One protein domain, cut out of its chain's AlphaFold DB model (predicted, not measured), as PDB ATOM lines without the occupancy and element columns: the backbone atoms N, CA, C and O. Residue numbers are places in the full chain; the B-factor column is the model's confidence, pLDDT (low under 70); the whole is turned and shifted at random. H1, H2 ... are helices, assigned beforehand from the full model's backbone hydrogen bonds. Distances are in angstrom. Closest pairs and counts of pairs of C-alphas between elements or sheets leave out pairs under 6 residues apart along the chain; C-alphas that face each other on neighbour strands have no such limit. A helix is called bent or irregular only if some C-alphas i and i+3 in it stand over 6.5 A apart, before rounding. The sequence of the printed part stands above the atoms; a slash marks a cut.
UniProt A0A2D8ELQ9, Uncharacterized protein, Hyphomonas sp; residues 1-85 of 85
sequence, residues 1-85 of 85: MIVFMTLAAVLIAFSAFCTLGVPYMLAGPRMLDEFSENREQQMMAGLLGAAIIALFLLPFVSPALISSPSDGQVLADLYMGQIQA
ATOM      1  N   MET A   1     -36.749 -19.832  41.477       65.38
ATOM      2  CA  MET A   1     -35.284 -19.631  41.393       65.38
ATOM      3  C   MET A   1     -34.631 -20.662  40.481       65.38
ATOM      4  O   MET A   1     -34.180 -20.270  39.414       65.38
ATOM      5  N   ILE A   2     -34.665 -21.962  40.806       75.44
ATOM      6  CA  ILE A   2     -33.941 -22.978  40.017       75.44
ATOM      7  C   ILE A   2     -34.407 -23.088  38.558       75.44
ATOM      8  O   ILE A   2     -33.571 -23.107  37.668       75.44
ATOM      9  N   VAL A   3     -35.722 -23.020  38.308       76.75
ATOM     10  CA  VAL A   3     -36.308 -23.058  36.952       76.75
ATOM     11  C   VAL A   3     -35.822 -21.892  36.080       76.75
ATOM     12  O   VAL A   3     -35.481 -22.084  34.914       76.75
ATOM     13  N   PHE A   4     -35.739 -20.687  36.652       73.88
ATOM     14  CA  PHE A   4     -35.243 -19.503  35.945       73.88
ATOM     15  C   PHE A   4     -33.746 -19.608  35.646       73.88
ATOM     16  O   PHE A   4     -33.331 -19.281  34.539       73.88
ATOM     17  N   MET A   5     -32.952 -20.126  36.588       75.56
ATOM     18  CA  MET A   5     -31.518 -20.352  36.381       75.56
ATOM     19  C   MET A   5     -31.256 -21.421  35.317       75.56
ATOM     20  O   MET A   5     -30.409 -21.229  34.449       75.56
ATOM     21  N   THR A   6     -32.023 -22.515  35.316       80.75
ATOM     22  CA  THR A   6     -31.923 -23.545  34.274       80.75
ATOM     23  C   THR A   6     -32.332 -23.015  32.906       80.75
ATOM     24  O   THR A   6     -31.654 -23.296  31.924       80.75
ATOM     25  N   LEU A   7     -33.394 -22.205  32.825       82.50
ATOM     26  CA  LEU A   7     -33.813 -21.592  31.565       82.50
ATOM     27  C   LEU A   7     -32.744 -20.625  31.039       82.50
ATOM     28  O   LEU A   7     -32.406 -20.677  29.860       82.50
ATOM     29  N   ALA A   8     -32.174 -19.792  31.913       80.88
ATOM     30  CA  ALA A   8     -31.083 -18.891  31.557       80.88
ATOM     31  C   ALA A   8     -29.866 -19.665  31.030       80.88
ATOM     32  O   ALA A   8     -29.348 -19.333  29.966       80.88
ATOM     33  N   ALA A   9     -29.459 -20.743  31.708       83.00
ATOM     34  CA  ALA A   9     -28.360 -21.595  31.261       83.00
ATOM     35  C   ALA A   9     -28.621 -22.211  29.873       83.00
ATOM     36  O   ALA A   9     -27.732 -22.199  29.022       83.00
ATOM     37  N   VAL A  10     -29.844 -22.692  29.613       88.12
ATOM     38  CA  VAL A  10     -30.231 -23.251  28.306       88.12
ATOM     39  C   VAL A  10     -30.187 -22.189  27.208       88.12
ATOM     40  O   VAL A  10     -29.637 -22.446  26.140       88.12
ATOM     41  N   LEU A  11     -30.721 -20.991  27.459       87.50
ATOM     42  CA  LEU A  11     -30.719 -19.898  26.481       87.50
ATOM     43  C   LEU A  11     -29.299 -19.425  26.149       87.50
ATOM     44  O   LEU A  11     -28.992 -19.168  24.986       87.50
ATOM     45  N   ILE A  12     -28.421 -19.359  27.150       87.25
ATOM     46  CA  ILE A  12     -27.006 -19.017  26.969       87.25
ATOM     47  C   ILE A  12     -26.298 -20.088  26.138       87.25
ATOM     48  O   ILE A  12     -25.624 -19.757  25.164       87.25
ATOM     49  N   ALA A  13     -26.477 -21.366  26.483       88.06
ATOM     50  CA  ALA A  13     -25.885 -22.474  25.740       88.06
ATOM     51  C   ALA A  13     -26.371 -22.499  24.283       88.06
ATOM     52  O   ALA A  13     -25.573 -22.676  23.363       88.06
ATOM     53  N   PHE A  14     -27.664 -22.255  24.061       88.81
ATOM     54  CA  PHE A  14     -28.245 -22.152  22.728       88.81
ATOM     55  C   PHE A  14     -27.659 -20.976  21.936       88.81
ATOM     56  O   PHE A  14     -27.266 -21.143  20.785       88.81
ATOM     57  N   SER A  15     -27.521 -19.802  22.554       87.56
ATOM     58  CA  SER A  15     -26.907 -18.636  21.909       87.56
ATOM     59  C   SER A  15     -25.435 -18.874  21.545       87.56
ATOM     60  O   SER A  15     -25.015 -18.545  20.433       87.56
ATOM     61  N   ALA A  16     -24.662 -19.517  22.426       85.94
ATOM     62  CA  ALA A  16     -23.281 -19.916  22.146       85.94
ATOM     63  C   ALA A  16     -23.202 -20.907  20.977       85.94
ATOM     64  O   ALA A  16     -22.366 -20.772  20.083       85.94
ATOM     65  N   PHE A  17     -24.123 -21.869  20.937       87.12
ATOM     66  CA  PHE A  17     -24.224 -22.811  19.831       87.12
ATOM     67  C   PHE A  17     -24.562 -22.110  18.507       87.12
ATOM     68  O   PHE A  17     -23.931 -22.391  17.492       87.12
ATOM     69  N   CYS A  18     -25.493 -21.158  18.495       85.81
ATOM     70  CA  CYS A  18     -25.830 -20.413  17.280       85.81
ATOM     71  C   CYS A  18     -24.689 -19.508  16.789       85.81
ATOM     72  O   CYS A  18     -24.502 -19.375  15.585       85.81
ATOM     73  N   THR A  19     -23.926 -18.898  17.696       83.38
ATOM     74  CA  THR A  19     -22.855 -17.943  17.348       83.38
ATOM     75  C   THR A  19     -21.536 -18.612  16.959       83.38
ATOM     76  O   THR A  19     -20.809 -18.083  16.118       83.38
ATOM     77  N   LEU A  20     -21.218 -19.773  17.541       83.56
ATOM     78  CA  LEU A  20     -19.948 -20.476  17.314       83.56
ATOM     79  C   LEU A  20     -20.137 -21.873  16.714       83.56
ATOM     80  O   LEU A  20     -19.416 -22.251  15.796       83.56
ATOM     81  N   GLY A  21     -21.129 -22.628  17.184       82.81
ATOM     82  CA  GLY A  21     -21.387 -24.000  16.737       82.81
ATOM     83  C   GLY A  21     -21.919 -24.097  15.305       82.81
ATOM     84  O   GLY A  21     -21.418 -24.898  14.522       82.81
ATOM     85  N   VAL A  22     -22.898 -23.265  14.933       84.44
ATOM     86  CA  VAL A  22     -23.476 -23.264  13.575       84.44
ATOM     87  C   VAL A  22     -22.438 -22.872  12.515       84.44
ATOM     88  O   VAL A  22     -22.294 -23.614  11.540       84.44
ATOM     89  N   PRO A  23     -21.650 -21.793  12.690       82.31
ATOM     90  CA  PRO A  23     -20.583 -21.461  11.748       82.31
ATOM     91  C   PRO A  23     -19.522 -22.560  11.656       82.31
ATOM     92  O   PRO A  23     -19.070 -22.879  10.561       82.31
ATOM     93  N   TYR A  24     -19.175 -23.198  12.779       85.06
ATOM     94  CA  TYR A  24     -18.241 -24.323  12.790       85.06
ATOM     95  C   TYR A  24     -18.777 -25.546  12.028       85.06
ATOM     96  O   TYR A  24     -18.023 -26.205  11.320       85.06
ATOM     97  N   MET A  25     -20.077 -25.846  12.108       86.56
ATOM     98  CA  MET A  25     -20.686 -26.927  11.320       86.56
ATOM     99  C   MET A  25     -20.691 -26.641   9.811       86.56
ATOM    100  O   MET A  25     -20.618 -27.581   9.023       86.56
ATOM    101  N   LEU A  26     -20.780 -25.369   9.411       84.62
ATOM    102  CA  LEU A  26     -20.838 -24.956   8.004       84.62
ATOM    103  C   LEU A  26     -19.449 -24.817   7.366       84.62
ATOM    104  O   LEU A  26     -19.214 -25.356   6.288       84.62
ATOM    105  N   ALA A  27     -18.533 -24.105   8.024       83.06
ATOM    106  CA  ALA A  27     -17.190 -23.813   7.510       83.06
ATOM    107  C   ALA A  27     -16.118 -24.799   8.017       83.06
ATOM    108  O   ALA A  27     -14.979 -24.804   7.539       83.06
ATOM    109  N   GLY A  28     -16.467 -25.679   8.961       83.06
ATOM    110  CA  GLY A  28     -15.549 -26.665   9.519       83.06
ATOM    111  C   GLY A  28     -14.366 -26.008  10.245       83.06
ATOM    112  O   GLY A  28     -14.497 -24.917  10.799       83.06
ATOM    113  N   PRO A  29     -13.173 -26.631  10.220       80.69
ATOM    114  CA  PRO A  29     -11.977 -26.103  10.882       80.69
ATOM    115  C   PRO A  29     -11.545 -24.708  10.402       80.69
ATOM    116  O   PRO A  29     -10.903 -23.985  11.157       80.69
ATOM    117  N   ARG A  30     -11.922 -24.317   9.174       81.56
ATOM    118  CA  ARG A  30     -11.598 -23.004   8.583       81.56
ATOM    119  C   ARG A  30     -12.351 -21.849   9.235       81.56
ATOM    120  O   ARG A  30     -11.949 -20.701   9.095       81.56
ATOM    121  N   MET A  31     -13.403 -22.153   9.994       81.81
ATOM    122  CA  MET A  31     -14.166 -21.157  10.739       81.81
ATOM    123  C   MET A  31     -13.282 -20.343  11.689       81.81
ATOM    124  O   MET A  31     -13.545 -19.164  11.873       81.81
ATOM    125  N   LEU A  32     -12.230 -20.930  12.272       76.50
ATOM    126  CA  LEU A  32     -11.326 -20.200  13.168       76.50
ATOM    127  C   LEU A  32     -10.459 -19.177  12.426       76.50
ATOM    128  O   LEU A  32     -10.199 -18.102  12.966       76.50
ATOM    129  N   ASP A  33     -10.061 -19.490  11.193       82.00
ATOM    130  CA  ASP A  33      -9.307 -18.567  10.344       82.00
ATOM    131  C   ASP A  33     -10.209 -17.387   9.946       82.00
ATOM    132  O   ASP A  33      -9.872 -16.222  10.173       82.00
ATOM    133  N   GLU A  34     -11.421 -17.692   9.475       81.06
ATOM    134  CA  GLU A  34     -12.435 -16.704   9.084       81.06
ATOM    135  C   GLU A  34     -12.967 -15.895  10.274       81.06
ATOM    136  O   GLU A  34     -13.312 -14.725  10.123       81.06
ATOM    137  N   PHE A  35     -12.989 -16.467  11.481       80.38
ATOM    138  CA  PHE A  35     -13.425 -15.772  12.692       80.38
ATOM    139  C   PHE A  35     -12.562 -14.541  12.970       80.38
ATOM    140  O   PHE A  35     -13.071 -13.543  13.475       80.38
ATOM    141  N   SER A  36     -11.270 -14.576  12.622       80.50
ATOM    142  CA  SER A  36     -10.366 -13.430  12.774       80.50
ATOM    143  C   SER A  36     -10.693 -12.272  11.817       80.50
ATOM    144  O   SER A  36     -10.485 -11.103  12.153       80.50
ATOM    145  N   GLU A  37     -11.273 -12.586  10.661       84.31
ATOM    146  CA  GLU A  37     -11.627 -11.627   9.614       84.31
ATOM    147  C   GLU A  37     -13.063 -11.105   9.783       84.31
ATOM    148  O   GLU A  37     -13.366  -9.955   9.451       84.31
ATOM    149  N   ASN A  38     -13.949 -11.912  10.374       83.38
ATOM    150  CA  ASN A  38     -15.366 -11.602  10.520       83.38
ATOM    151  C   ASN A  38     -15.670 -10.799  11.798       83.38
ATOM    152  O   ASN A  38     -16.067 -11.333  12.838       83.38
ATOM    153  N   ARG A  39     -15.526  -9.469  11.710       84.19
ATOM    154  CA  ARG A  39     -15.785  -8.540  12.831       84.19
ATOM    155  C   ARG A  39     -17.179  -8.672  13.441       84.19
ATOM    156  O   ARG A  39     -17.320  -8.528  14.650       84.19
ATOM    157  N   GLU A  40     -18.202  -8.941  12.634       83.69
ATOM    158  CA  GLU A  40     -19.572  -9.105  13.137       83.69
ATOM    159  C   GLU A  40     -19.683 -10.321  14.063       83.69
ATOM    160  O   GLU A  40     -20.253 -10.236  15.152       83.69
ATOM    161  N   GLN A  41     -19.058 -11.434  13.675       81.62
ATOM    162  CA  GLN A  41     -19.054 -12.657  14.464       81.62
ATOM    163  C   GLN A  41     -18.232 -12.506  15.748       81.62
ATOM    164  O   GLN A  41     -18.662 -12.964  16.808       81.62
ATOM    165  N   GLN A  42     -17.104 -11.792  15.689       84.00
ATOM    166  CA  GLN A  42     -16.339 -11.410  16.881       84.00
ATOM    167  C   GLN A  42     -17.160 -10.542  17.830       84.00
ATOM    168  O   GLN A  42     -17.117 -10.746  19.041       84.00
ATOM    169  N   MET A  43     -17.923  -9.586  17.298       86.75
ATOM    170  CA  MET A  43     -18.744  -8.691  18.106       86.75
ATOM    171  C   MET A  43     -19.878  -9.456  18.795       86.75
ATOM    172  O   MET A  43     -20.094  -9.268  19.990       86.75
ATOM    173  N   MET A  44     -20.552 -10.372  18.090       83.88
ATOM    174  CA  MET A  44     -21.584 -11.230  18.686       83.88
ATOM    175  C   MET A  44     -21.011 -12.182  19.740       83.88
ATOM    176  O   MET A  44     -21.559 -12.278  20.838       83.88
ATOM    177  N   ALA A  45     -19.892 -12.849  19.444       84.69
ATOM    178  CA  ALA A  45     -19.223 -13.742  20.389       84.69
ATOM    179  C   ALA A  45     -18.700 -12.983  21.620       84.69
ATOM    180  O   ALA A  45     -18.841 -13.451  22.749       84.69
ATOM    181  N   GLY A  46     -18.153 -11.783  21.417       86.12
ATOM    182  CA  GLY A  46     -17.687 -10.901  22.482       86.12
ATOM    183  C   GLY A  46     -18.825 -10.410  23.375       86.12
ATOM    184  O   GLY A  46     -18.702 -10.451  24.597       86.12
ATOM    185  N   LEU A  47     -19.957 -10.009  22.789       87.75
ATOM    186  CA  LEU A  47     -21.134  -9.562  23.538       87.75
ATOM    187  C   LEU A  47     -21.744 -10.713  24.348       87.75
ATOM    188  O   LEU A  47     -22.088 -10.530  25.516       87.75
ATOM    189  N   LEU A  48     -21.796 -11.915  23.770       87.19
ATOM    190  CA  LEU A  48     -22.216 -13.117  24.481       87.19
ATOM    191  C   LEU A  48     -21.272 -13.448  25.646       87.19
ATOM    192  O   LEU A  48     -21.734 -13.686  26.761       87.19
ATOM    193  N   GLY A  49     -19.956 -13.410  25.420       86.19
ATOM    194  CA  GLY A  49     -18.955 -13.625  26.465       86.19
ATOM    195  C   GLY A  49     -19.077 -12.611  27.604       86.19
ATOM    196  O   GLY A  49     -19.097 -12.993  28.773       86.19
ATOM    197  N   ALA A  50     -19.249 -11.329  27.275       85.88
ATOM    198  CA  ALA A  50     -19.462 -10.271  28.257       85.88
ATOM    199  C   ALA A  50     -20.740 -10.495  29.083       85.88
ATOM    200  O   ALA A  50     -20.712 -10.341  30.303       85.88
ATOM    201  N   ALA A  51     -21.840 -10.913  28.450       83.25
ATOM    202  CA  ALA A  51     -23.086 -11.228  29.146       83.25
ATOM    203  C   ALA A  51     -22.935 -12.423  30.103       83.25
ATOM    204  O   ALA A  51     -23.431 -12.373  31.228       83.25
ATOM    205  N   ILE A  52     -22.209 -13.472  29.701       84.25
ATOM    206  CA  ILE A  52     -21.925 -14.636  30.557       84.25
ATOM    207  C   ILE A  52     -21.094 -14.221  31.773       84.25
ATOM    208  O   ILE A  52     -21.430 -14.593  32.895       84.25
ATOM    209  N   ILE A  53     -20.046 -13.421  31.567       85.00
ATOM    210  CA  ILE A  53     -19.204 -12.910  32.656       85.00
ATOM    211  C   ILE A  53     -20.034 -12.039  33.602       85.00
ATOM    212  O   ILE A  53     -19.957 -12.213  34.815       85.00
ATOM    213  N   ALA A  54     -20.870 -11.145  33.073       83.06
ATOM    214  CA  ALA A  54     -21.747 -10.304  33.882       83.06
ATOM    215  C   ALA A  54     -22.727 -11.137  34.726       83.06
ATOM    216  O   ALA A  54     -22.912 -10.853  35.908       83.06
ATOM    217  N   LEU A  55     -23.311 -12.196  34.157       79.19
ATOM    218  CA  LEU A  55     -24.184 -13.122  34.885       79.19
ATOM    219  C   LEU A  55     -23.428 -13.935  35.941       79.19
ATOM    220  O   LEU A  55     -23.953 -14.152  37.030       79.19
ATOM    221  N   PHE A  56     -22.195 -14.351  35.653       79.25
ATOM    222  CA  PHE A  56     -21.343 -15.058  36.609       79.25
ATOM    223  C   PHE A  56     -20.907 -14.163  37.774       79.25
ATOM    224  O   PHE A  56     -20.800 -14.627  38.906       79.25
ATOM    225  N   LEU A  57     -20.685 -12.873  37.511       79.19
ATOM    226  CA  LEU A  57     -20.341 -11.881  38.528       79.19
ATOM    227  C   LEU A  57     -21.563 -11.356  39.290       79.19
ATOM    228  O   LEU A  57     -21.407 -10.781  40.368       79.19
ATOM    229  N   LEU A  58     -22.774 -11.582  38.774       73.00
ATOM    230  CA  LEU A  58     -24.020 -11.118  39.379       73.00
ATOM    231  C   LEU A  58     -24.145 -11.479  40.871       73.00
ATOM    232  O   LEU A  58     -24.488 -10.582  41.629       73.00
ATOM    233  N   PRO A  59     -23.818 -12.696  41.355       67.88
ATOM    234  CA  PRO A  59     -23.909 -13.043  42.777       67.88
ATOM    235  C   PRO A  59     -22.981 -12.225  43.686       67.88
ATOM    236  O   PRO A  59     -23.280 -12.063  44.863       67.88
ATOM    237  N   PHE A  60     -21.881 -11.686  43.152       66.06
ATOM    238  CA  PHE A  60     -20.929 -10.859  43.902       66.06
ATOM    239  C   PHE A  60     -21.350  -9.383  43.956       66.06
ATOM    240  O   PHE A  60     -21.013  -8.678  44.902       66.06
ATOM    241  N   VAL A  61     -22.122  -8.922  42.966       62.72
ATOM    242  CA  VAL A  61     -22.675  -7.554  42.891       62.72
ATOM    243  C   VAL A  61     -24.100  -7.490  43.473       62.72
ATOM    244  O   VAL A  61     -24.549  -6.451  43.952       62.72
ATOM    245  N   SER A  62     -24.803  -8.626  43.499       55.22
ATOM    246  CA  SER A  62     -26.178  -8.800  43.978       55.22
ATOM    247  C   SER A  62     -26.431  -8.362  45.423       55.22
ATOM    248  O   SER A  62     -27.541  -7.888  45.657       55.22
ATOM    249  N   PRO A  63     -25.502  -8.449  46.397       54.22
ATOM    250  CA  PRO A  63     -25.769  -7.961  47.751       54.22
ATOM    251  C   PRO A  63     -26.144  -6.471  47.790       54.22
ATOM    252  O   PRO A  63     -26.876  -6.055  48.678       54.22
ATOM    253  N   ALA A  64     -25.706  -5.681  46.799       52.34
ATOM    254  CA  ALA A  64     -26.046  -4.264  46.668       52.34
ATOM    255  C   ALA A  64     -27.383  -3.998  45.938       52.34
ATOM    256  O   ALA A  64     -27.899  -2.885  45.994       52.34
ATOM    257  N   LEU A  65     -27.943  -5.001  45.248       50.09
ATOM    258  CA  LEU A  65     -29.199  -4.915  44.482       50.09
ATOM    259  C   LEU A  65     -30.381  -5.604  45.189       50.09
ATOM    260  O   LEU A  65     -31.524  -5.473  44.752       50.09
ATOM    261  N   ILE A  66     -30.117  -6.338  46.273       54.09
ATOM    262  CA  ILE A  66     -31.135  -6.980  47.105       54.09
ATOM    263  C   ILE A  66     -31.774  -5.914  48.011       54.09
ATOM    264  O   ILE A  66     -31.142  -5.376  48.913       54.09
ATOM    265  N   SER A  67     -33.059  -5.628  47.793       54.38
ATOM    266  CA  SER A  67     -33.879  -4.739  48.636       54.38
ATOM    267  C   SER A  67     -34.430  -5.416  49.905       54.38
ATOM    268  O   SER A  67     -35.225  -4.819  50.629       54.38
ATOM    269  N   SER A  68     -34.024  -6.663  50.171       55.41
ATOM    270  CA  SER A  68     -34.426  -7.507  51.303       55.41
ATOM    271  C   SER A  68     -33.278  -7.573  52.333       55.41
ATOM    272  O   SER A  68     -32.269  -8.240  52.091       55.41
ATOM    273  N   PRO A  69     -33.384  -6.886  53.489       54.22
ATOM    274  CA  PRO A  69     -32.332  -6.868  54.513       54.22
ATOM    275  C   PRO A  69     -31.989  -8.256  55.078       54.22
ATOM    276  O   PRO A  69     -30.860  -8.483  55.508       54.22
ATOM    277  N   SER A  70     -32.947  -9.190  55.062       57.06
ATOM    278  CA  SER A  70     -32.785 -10.525  55.642       57.06
ATOM    279  C   SER A  70     -31.836 -11.419  54.846       57.06
ATOM    280  O   SER A  70     -31.070 -12.167  55.445       57.06
ATOM    281  N   ASP A  71     -31.826 -11.321  53.514       54.16
ATOM    282  CA  ASP A  71     -30.952 -12.160  52.676       54.16
ATOM    283  C   ASP A  71     -29.499 -11.653  52.674       54.16
ATOM    284  O   ASP A  71     -28.556 -12.440  52.568       54.16
ATOM    285  N   GLY A  72     -29.305 -10.341  52.863       56.47
ATOM    286  CA  GLY A  72     -27.982  -9.741  53.055       56.47
ATOM    287  C   GLY A  72     -27.337 -10.134  54.389       56.47
ATOM    288  O   GLY A  72     -26.132 -10.379  54.434       56.47
ATOM    289  N   GLN A  73     -28.133 -10.263  55.457       55.56
ATOM    290  CA  GLN A  73     -27.649 -10.701  56.772       55.56
ATOM    291  C   GLN A  73     -27.145 -12.148  56.764       55.56
ATOM    292  O   GLN A  73     -26.076 -12.414  57.302       55.56
ATOM    293  N   VAL A  74     -27.850 -13.066  56.097       60.53
ATOM    294  CA  VAL A  74     -27.443 -14.482  56.035       60.53
ATOM    295  C   VAL A  74     -26.125 -14.664  55.270       60.53
ATOM    296  O   VAL A  74     -25.287 -15.468  55.670       60.53
ATOM    297  N   LEU A  75     -25.900 -13.898  54.197       57.88
ATOM    298  CA  LEU A  75     -24.625 -13.916  53.468       57.88
ATOM    299  C   LEU A  75     -23.492 -13.251  54.259       57.88
ATOM    300  O   LEU A  75     -22.376 -13.770  54.259       57.88
ATOM    301  N   ALA A  76     -23.762 -12.144  54.952       59.59
ATOM    302  CA  ALA A  76     -22.776 -11.497  55.815       59.59
ATOM    303  C   ALA A  76     -22.329 -12.419  56.963       59.59
ATOM    304  O   ALA A  76     -21.127 -12.534  57.205       59.59
ATOM    305  N   ASP A  77     -23.262 -13.132  57.601       60.97
ATOM    306  CA  ASP A  77     -22.957 -14.112  58.652       60.97
ATOM    307  C   ASP A  77     -22.187 -15.326  58.111       60.97
ATOM    308  O   ASP A  77     -21.256 -15.805  58.760       60.97
ATOM    309  N   LEU A  78     -22.504 -15.799  56.900       63.69
ATOM    310  CA  LEU A  78     -21.789 -16.918  56.278       63.69
ATOM    311  C   LEU A  78     -20.330 -16.559  55.943       63.69
ATOM    312  O   LEU A  78     -19.434 -17.372  56.164       63.69
ATOM    313  N   TYR A  79     -20.076 -15.344  55.445       57.62
ATOM    314  CA  TYR A  79     -18.721 -14.886  55.115       57.62
ATOM    315  C   TYR A  79     -17.908 -14.475  56.350       57.62
ATOM    316  O   TYR A  79     -16.728 -14.811  56.431       57.62
ATOM    317  N   MET A  80     -18.509 -13.801  57.337       57.38
ATOM    318  CA  MET A  80     -17.827 -13.472  58.600       57.38
ATOM    319  C   MET A  80     -17.498 -14.727  59.417       57.38
ATOM    320  O   MET A  80     -16.418 -14.804  60.003       57.38
ATOM    321  N   GLY A  81     -18.375 -15.736  59.402       57.09
ATOM    322  CA  GLY A  81     -18.135 -17.020  60.062       57.09
ATOM    323  C   GLY A  81     -16.960 -17.812  59.475       57.09
ATOM    324  O   GLY A  81     -16.313 -18.558  60.202       57.09
ATOM    325  N   GLN A  82     -16.632 -17.624  58.191       54.09
ATOM    326  CA  GLN A  82     -15.473 -18.263  57.547       54.09
ATOM    327  C   GLN A  82     -14.141 -17.542  57.804       54.09
ATOM    328  O   GLN A  82     -13.093 -18.144  57.602       54.09
ATOM    329  N   ILE A  83     -14.154 -16.275  58.232       53.72
ATOM    330  CA  ILE A  83     -12.929 -15.516  58.548       53.72
ATOM    331  C   ILE A  83     -12.495 -15.727  60.014       53.72
ATOM    332  O   ILE A  83     -11.348 -15.457  60.364       53.72
ATOM    333  N   GLN A  84     -13.390 -16.227  60.872       49.72
ATOM    334  CA  GLN A  84     -13.118 -16.495  62.292       49.72
ATOM    335  C   GLN A  84     -12.790 -17.965  62.627       49.72
ATOM    336  O   GLN A  84     -12.554 -18.259  63.800       49.72
ATOM    337  N   ALA A  85     -12.765 -18.867  61.641       45.69
ATOM    338  CA  ALA A  85     -12.372 -20.275  61.792       45.69
ATOM    339  C   ALA A  85     -10.990 -20.531  61.175       45.69
ATOM    340  O   ALA A  85     -10.225 -21.320  61.775       45.69
TER     341      ALA A  85
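AT A GLANCE: This is residues 1 to 85 of the 85 residues of an uncharacterized protein of Hyphomonas sp (UniProt A0A2D8ELQ9). Two long helical stretches, H1a and H2, run side by side in opposite ways as a narrow U, with the short arm H1b across its closed end. At the other end H3 stands crosswise beyond the end of H2, apart from H1a. The 85 printed residues hold three named helices, H1, H2, H3 in chain order, and no named strand: all helix. The whole is extended, with a radius of gyration of the C-alphas of 19.1 A and spans of 54 by 27 by 23 A.

HOW THE PARTS SIT: H1, residues 2 to 37, was assigned as one helix by its hydrogen bonds but is bent, with C-alphas 26 and 29 9.4 A apart; its arms are H1a, residues 2 to 26, and H1b, residues 29 to 37. They touch only at the corner, only just, with 3 pairs of C-alphas within 8 A, closest at Tyr 24 and Met 31, 5.6 A, and are about perpendicular at 85 degrees. H1a, with residues 12 to 20 alone, touches H2, residues 39 to 64, at a shallow tilt of 17 degrees, opposite ways; the closest C-alphas are those of Thr 19 and Ala 45, 6.3 A. H1b and H2 touch only at the corner, only just, with 3 pairs of C-alphas within 8 A, closest at Phe 35 and Gln 41, 6.7 A. H3, residues 69 to 83, is close to H2 but not clearly touching, about perpendicular at 88 degrees; the closest C-alphas are those of Pro 63 and Gly 72, 6.0 A. Every O i to N i+4 pair is within hydrogen-bond range in H3, against 19 of 21 in H1a, 18 of 22 in H2 and 2 of 5 in H1b, which has 3 of 6 O i to N i+3 pairs within range.

IN THESE COORDINATES: H1a begins at C-alpha 2 (-33.941, -22.978, 40.017) and is 34.6 A long; it is irregular, with C-alphas 19 and 22 6.6 A apart. H1b is 14.5 A long. H2 begins at C-alpha 39 (-15.785, -8.540, 12.831) and is 35.6 A long; it is only just irregular, with C-alphas 56 and 59 7.0 A apart, and has a kink of 55 degrees near residue 58. H3, 21.6 A long, ends at C-alpha 83 (-12.929, -15.516, 58.548).

THE WHOLE: The C-alphas farthest apart are those of Leu 26 and Gln 84, 55.5 A. The printed part has no cut, and both links, H1 to H2 and H2 to H3, are tight. Mean pLDDT of the printed part is 74.4, with residue 1 and residues 59 to 85 under 70.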